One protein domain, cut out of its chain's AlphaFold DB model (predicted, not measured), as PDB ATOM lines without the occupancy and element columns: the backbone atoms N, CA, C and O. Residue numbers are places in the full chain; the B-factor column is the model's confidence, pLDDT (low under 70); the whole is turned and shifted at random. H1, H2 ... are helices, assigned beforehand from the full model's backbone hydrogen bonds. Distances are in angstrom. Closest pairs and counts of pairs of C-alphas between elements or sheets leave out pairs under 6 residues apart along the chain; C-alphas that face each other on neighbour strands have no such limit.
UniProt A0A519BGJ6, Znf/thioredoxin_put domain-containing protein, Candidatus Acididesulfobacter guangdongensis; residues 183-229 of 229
ATOM      1  N   LEU A 183     150.335 156.863 198.563       92.44
ATOM      2  CA  LEU A 183     149.266 157.605 199.235       92.44
ATOM      3  C   LEU A 183     149.038 158.983 198.589       92.44
ATOM      4  O   LEU A 183     147.895 159.382 198.389       92.44
ATOM      5  N   PHE A 184     150.113 159.653 198.167       92.50
ATOM      6  CA  PHE A 184     150.031 160.897 197.400       92.50
ATOM      7  C   PHE A 184     149.357 160.703 196.033       92.50
ATOM      8  O   PHE A 184     148.507 161.502 195.652       92.50
ATOM      9  N   LEU A 185     149.686 159.621 195.316       94.50
ATOM     10  CA  LEU A 185     149.056 159.305 194.030       94.50
ATOM     11  C   LEU A 185     147.540 159.090 194.184       94.50
ATOM     12  O   LEU A 185     146.760 159.632 193.408       94.50
ATOM     13  N   ILE A 186     147.126 158.342 195.210       95.94
ATOM     14  CA  ILE A 186     145.706 158.096 195.512       95.94
ATOM     15  C   ILE A 186     144.988 159.414 195.823       95.94
ATOM     16  O   ILE A 186     143.896 159.653 195.314       95.94
ATOM     17  N   PHE A 187     145.612 160.290 196.613       95.69
ATOM     18  CA  PHE A 187     145.050 161.598 196.944       95.69
ATOM     19  C   PHE A 187     144.872 162.488 195.705       95.69
ATOM     20  O   PHE A 187     143.831 163.121 195.543       95.69
ATOM     21  N   LEU A 188     145.848 162.485 194.792       95.88
ATOM     22  CA  LEU A 188     145.781 163.237 193.540       95.88
ATOM     23  C   LEU A 188     144.633 162.740 192.650       95.88
ATOM     24  O   LEU A 188     143.857 163.550 192.148       95.88
ATOM     25  N   ILE A 189     144.468 161.420 192.520       97.00
ATOM     26  CA  ILE A 189     143.342 160.820 191.783       97.00
ATOM     27  C   ILE A 189     142.000 161.258 192.389       97.00
ATOM     28  O   ILE A 189     141.081 161.617 191.657       97.00
ATOM     29  N   LEU A 190     141.896 161.291 193.720       96.69
ATOM     30  CA  LEU A 190     140.677 161.697 194.423       96.69
ATOM     31  C   LEU A 190     140.323 163.171 194.148       96.69
ATOM     32  O   LEU A 190     139.166 163.478 193.869       96.69
ATOM     33  N   ILE A 191     141.315 164.068 194.130       95.56
ATOM     34  CA  ILE A 191     141.122 165.478 193.746       95.56
ATOM     35  C   ILE A 191     140.606 165.593 192.311       95.56
ATOM     36  O   ILE A 191     139.659 166.335 192.058       95.56
ATOM     37  N   VAL A 192     141.200 164.854 191.370       97.00
ATOM     38  CA  VAL A 192     140.779 164.883 189.961       97.00
ATOM     39  C   VAL A 192     139.324 164.427 189.816       97.00
ATOM     40  O   VAL A 192     138.558 165.072 189.105       97.00
ATOM     41  N   ILE A 193     138.911 163.382 190.542       96.19
ATOM     42  CA  ILE A 193     137.513 162.920 190.555       96.19
ATOM     43  C   ILE A 193     136.573 164.025 191.058       96.19
ATOM     44  O   ILE A 193     135.540 164.270 190.437       96.19
ATOM     45  N   ILE A 194     136.934 164.729 192.137       92.38
ATOM     46  CA  ILE A 194     136.132 165.843 192.670       92.38
ATOM     47  C   ILE A 194     135.996 166.970 191.634       92.38
ATOM     48  O   ILE A 194     134.895 167.481 191.434       92.38
ATOM     49  N   ILE A 195     137.084 167.327 190.942       94.25
ATOM     50  CA  ILE A 195     137.069 168.361 189.893       94.25
ATOM     51  C   ILE A 195     136.151 167.953 188.734       94.25
ATOM     52  O   ILE A 195     135.370 168.774 188.258       94.25
ATOM     53  N   ILE A 196     136.211 166.692 188.296       95.56
ATOM     54  CA  ILE A 196     135.355 166.179 187.215       95.56
ATOM     55  C   ILE A 196     133.879 166.235 187.620       95.56
ATOM     56  O   ILE A 196     133.058 166.713 186.841       95.56
ATOM     57  N   LEU A 197     133.535 165.802 188.837       92.88
ATOM     58  CA  LEU A 197     132.158 165.875 189.338       92.88
ATOM     59  C   LEU A 197     131.650 167.321 189.390       92.88
ATOM     60  O   LEU A 197     130.521 167.584 188.983       92.88
ATOM     61  N   TYR A 198     132.496 168.257 189.823       90.00
ATOM     62  CA  TYR A 198     132.160 169.678 189.846       90.00
ATOM     63  C   TYR A 198     131.944 170.249 188.437       90.00
ATOM     64  O   TYR A 198     131.013 171.017 188.214       90.00
ATOM     65  N   ALA A 199     132.768 169.850 187.465       93.19
ATOM     66  CA  ALA A 199     132.590 170.256 186.074       93.19
ATOM     67  C   ALA A 199     131.275 169.714 185.486       93.19
ATOM     68  O   ALA A 199     130.559 170.453 184.818       93.19
ATOM     69  N   LEU A 200     130.923 168.453 185.757       94.50
ATOM     70  CA  LEU A 200     129.672 167.847 185.282       94.50
ATOM     71  C   LEU A 200     128.422 168.546 185.838       94.50
ATOM     72  O   LEU A 200     127.452 168.717 185.095       94.50
ATOM     73  N   ASP A 201     128.459 168.966 187.105       87.94
ATOM     74  CA  ASP A 201     127.402 169.774 187.730       87.94
ATOM     75  C   ASP A 201     127.338 171.177 187.107       87.94
ATOM     76  O   ASP A 201     126.268 171.640 186.718       87.94
ATOM     77  N   PHE A 202     128.495 171.808 186.877       87.75
ATOM     78  CA  PHE A 202     128.585 173.108 186.204       87.75
ATOM     79  C   PHE A 202     128.010 173.091 184.778       87.75
ATOM     80  O   PHE A 202     127.345 174.042 184.369       87.75
ATOM     81  N   PHE A 203     128.229 172.012 184.023       92.31
ATOM     82  CA  PHE A 203     127.645 171.833 182.689       92.31
ATOM     83  C   PHE A 203     126.175 171.385 182.719       92.31
ATOM     84  O   PHE A 203     125.566 171.245 181.658       92.31
ATOM     85  N   GLY A 204     125.594 171.144 183.900       88.88
ATOM     86  CA  GLY A 204     124.212 170.687 184.046       88.88
ATOM     87  C   GLY A 204     123.969 169.268 183.523       88.88
ATOM     88  O   GLY A 204     122.823 168.896 183.283       88.88
ATOM     89  N   ILE A 205     125.029 168.470 183.337       92.62
ATOM     90  CA  ILE A 205     124.921 167.075 182.879       92.62
ATOM     91  C   ILE A 205     124.384 166.199 184.014       92.62
ATOM     92  O   ILE A 205     123.591 165.287 183.788       92.62
ATOM     93  N   ILE A 206     124.814 166.481 185.246       90.06
ATOM     94  CA  ILE A 206     124.359 165.798 186.455       90.06
ATOM     95  C   ILE A 206     123.901 166.873 187.431       90.06
ATOM     96  O   ILE A 206     124.703 167.700 187.831       90.06
ATOM     97  N   TYR A 207     122.632 166.849 187.835       84.50
ATOM     98  CA  TYR A 207     122.138 167.726 188.896       84.50
ATOM     99  C   TYR A 207     122.352 167.053 190.253       84.50
ATOM    100  O   TYR A 207     121.693 166.052 190.556       84.50
ATOM    101  N   ILE A 208     123.270 167.576 191.074       80.81
ATOM    102  CA  ILE A 208     123.516 167.063 192.432       80.81
ATOM    103  C   ILE A 208     122.915 168.042 193.462       80.81
ATOM    104  O   ILE A 208     123.609 168.935 193.950       80.81
ATOM    105  N   PRO A 209     121.645 167.867 193.882       76.00
ATOM    106  CA  PRO A 209     120.971 168.804 194.793       76.00
ATOM    107  C   PRO A 209     121.639 168.929 196.175       76.00
ATOM    108  O   PRO A 209     121.418 169.901 196.894       76.00
ATOM    109  N   TYR A 210     122.482 167.968 196.563       67.88
ATOM    110  CA  TYR A 210     123.109 167.922 197.886       67.88
ATOM    111  C   TYR A 210     124.289 168.892 198.074       67.88
ATOM    112  O   TYR A 210     124.643 169.189 199.218       67.88
ATOM    113  N   LEU A 211     124.885 169.432 197.003       64.31
ATOM    114  CA  LEU A 211     126.031 170.350 197.127       64.31
ATOM    115  C   LEU A 211     125.631 171.740 197.645       64.31
ATOM    116  O   LEU A 211     126.400 172.372 198.371       64.31
ATOM    117  N   VAL A 212     124.400 172.180 197.366       62.84
ATOM    118  CA  VAL A 212     123.890 173.495 197.791       62.84
ATOM    119  C   VAL A 212     123.728 173.581 199.317       62.84
ATOM    120  O   VAL A 212     123.938 174.641 199.902       62.84
ATOM    121  N   GLY A 213     123.425 172.467 199.993       62.88
ATOM    122  CA  GLY A 213     123.278 172.433 201.455       62.88
ATOM    123  C   GLY A 213     124.601 172.343 202.226       62.88
ATOM    124  O   GLY A 213     124.714 172.876 203.329       62.88
ATOM    125  N   ALA A 214     125.620 171.692 201.656       61.72
ATOM    126  CA  ALA A 214     126.890 171.440 202.343       61.72
ATOM    127  C   ALA A 214     127.846 172.650 202.330       61.72
ATOM    128  O   ALA A 214     128.613 172.837 203.278       61.72
ATOM    129  N   GLY A 215     127.780 173.504 201.300       59.78
ATOM    130  CA  GLY A 215     128.663 174.672 201.165       59.78
ATOM    131  C   GLY A 215     128.548 175.681 202.317       59.78
ATOM    132  O   GLY A 215     129.546 176.280 202.726       59.78
ATOM    133  N   SER A 216     127.359 175.808 202.909       59.75
ATOM    134  CA  SER A 216     127.093 176.739 204.014       59.75
ATOM    135  C   SER A 216     127.816 176.364 205.313       59.75
ATOM    136  O   SER A 216     128.189 177.250 206.080       59.75
ATOM    137  N   TYR A 217     128.059 175.072 205.561       60.19
ATOM    138  CA  TYR A 217     128.697 174.601 206.798       60.19
ATOM    139  C   TYR A 217     130.228 174.556 206.716       60.19
ATOM    140  O   TYR A 217     130.907 174.711 207.731       60.19
ATOM    141  N   ILE A 218     130.789 174.372 205.519       60.88
ATOM    142  CA  ILE A 218     132.238 174.201 205.338       60.88
ATOM    143  C   ILE A 218     132.954 175.562 205.292       60.88
ATOM    144  O   ILE A 218     134.040 175.708 205.855       60.88
ATOM    145  N   ASN A 219     132.324 176.587 204.707       60.53
ATOM    146  CA  ASN A 219     132.957 177.897 204.529       60.53
ATOM    147  C   ASN A 219     133.246 178.633 205.846       60.53
ATOM    148  O   ASN A 219     134.273 179.299 205.944       60.53
ATOM    149  N   GLY A 220     132.397 178.492 206.871       65.62
ATOM    150  CA  GLY A 220     132.580 179.203 208.143       65.62
ATOM    151  C   GLY A 220     133.797 178.726 208.943       65.62
ATOM    152  O   GLY A 220     134.572 179.537 209.448       65.62
ATOM    153  N   ASN A 221     134.004 177.409 209.022       71.50
ATOM    154  CA  ASN A 221     135.086 176.837 209.828       71.50
ATOM    155  C   ASN A 221     136.425 176.808 209.084       71.50
ATOM    156  O   ASN A 221     137.465 176.997 209.711       71.50
ATOM    157  N   PHE A 222     136.415 176.616 207.761       70.12
ATOM    158  CA  PHE A 222     137.648 176.571 206.973       70.12
ATOM    159  C   PHE A 222     138.326 177.946 206.875       70.12
ATOM    160  O   PHE A 222     139.534 178.048 207.081       70.12
ATOM    161  N   PHE A 223     137.556 179.020 206.646       65.69
ATOM    162  CA  PHE A 223     138.109 180.381 206.645       65.69
ATOM    163  C   PHE A 223     138.653 180.796 208.014       65.69
ATOM    164  O   PHE A 223     139.670 181.479 208.081       65.69
ATOM    165  N   LYS A 224     138.012 180.354 209.103       74.56
ATOM    166  CA  LYS A 224     138.483 180.629 210.464       74.56
ATOM    167  C   LYS A 224     139.839 179.969 210.734       74.56
ATOM    168  O   LYS A 224     140.751 180.643 211.202       74.56
ATOM    169  N   LEU A 225     139.990 178.700 210.348       78.81
ATOM    170  CA  LEU A 225     141.242 177.944 210.472       78.81
ATOM    171  C   LEU A 225     142.382 178.533 209.628       78.81
ATOM    172  O   LEU A 225     143.508 178.612 210.101       78.81
ATOM    173  N   MET A 226     142.095 178.992 208.406       67.31
ATOM    174  CA  MET A 226     143.096 179.636 207.542       67.31
ATOM    175  C   MET A 226     143.479 181.054 207.991       67.31
ATOM    176  O   MET A 226     144.481 181.569 207.515       67.31
ATOM    177  N   SER A 227     142.701 181.699 208.869       70.62
ATOM    178  CA  SER A 227     143.045 183.023 209.417       70.62
ATOM    179  C   SER A 227     143.962 182.970 210.646       70.62
ATOM    180  O   SER A 227     144.551 183.987 211.001       70.62
ATOM    181  N   GLU A 228     144.069 181.805 211.295       81.31
ATOM    182  CA  GLU A 228     144.950 181.567 212.453       81.31
ATOM    183  C   GLU A 228     146.329 180.997 212.065       81.31
ATOM    184  O   GLU A 228     147.205 180.894 212.926       81.31
ATOM    185  N   LEU A 229     146.522 180.633 210.793       75.12
ATOM    186  CA  LEU A 229     147.781 180.158 210.201       75.12
ATOM    187  C   LEU A 229     148.538 181.302 209.518       75.12
ATOM    188  O   LEU A 229     149.779 181.336 209.674       75.12
TER     189      LEU A 229
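AT A GLANCE: This is residues 183 to 229 of the 229 residues of the protein "Znf/thioredoxin_put domain-containing protein" of Candidatus Acididesulfobacter guangdongensis (UniProt A0A519BGJ6). Picture an open V of two helices, H1 then H2, joined at its corner by a short loop and empty between its arms. Residues 183 to 196 of H1 stick out on one side and residues 212 to 229, mostly H2, on the other. The printed part has 47 residues, no named strand, and is all helix. It is flat, spanning 38 by 30 by 13 A, and only just loose, close to extended, with a radius of gyration of the C-alphas of 13.8 A.

HOW THE PARTS SIT: Begin with H1, residues 183 to 202, where every O i to N i+4 pair is within hydrogen-bond range. A short link of 8 residues leads to H2, residues 211 to 227, with 8 of 13 such pairs within range. H1 and H2 are apart. H2 has a kink of 37 degrees near residue 218.

IN THESE COORDINATES: Find C-alpha 183 at (149.266, 157.605, 199.235); H1 runs 28.9 A from there. H2 runs 24.5 A to C-alpha 227 at (143.045, 183.023, 209.417).

THE WHOLE: The C-alphas farthest apart, of Ile 205 and Glu 228, are separated by 38.5 A. The printed part has no cut. Look for pLDDT under 70 at residues 210 to 220, 223 and 226.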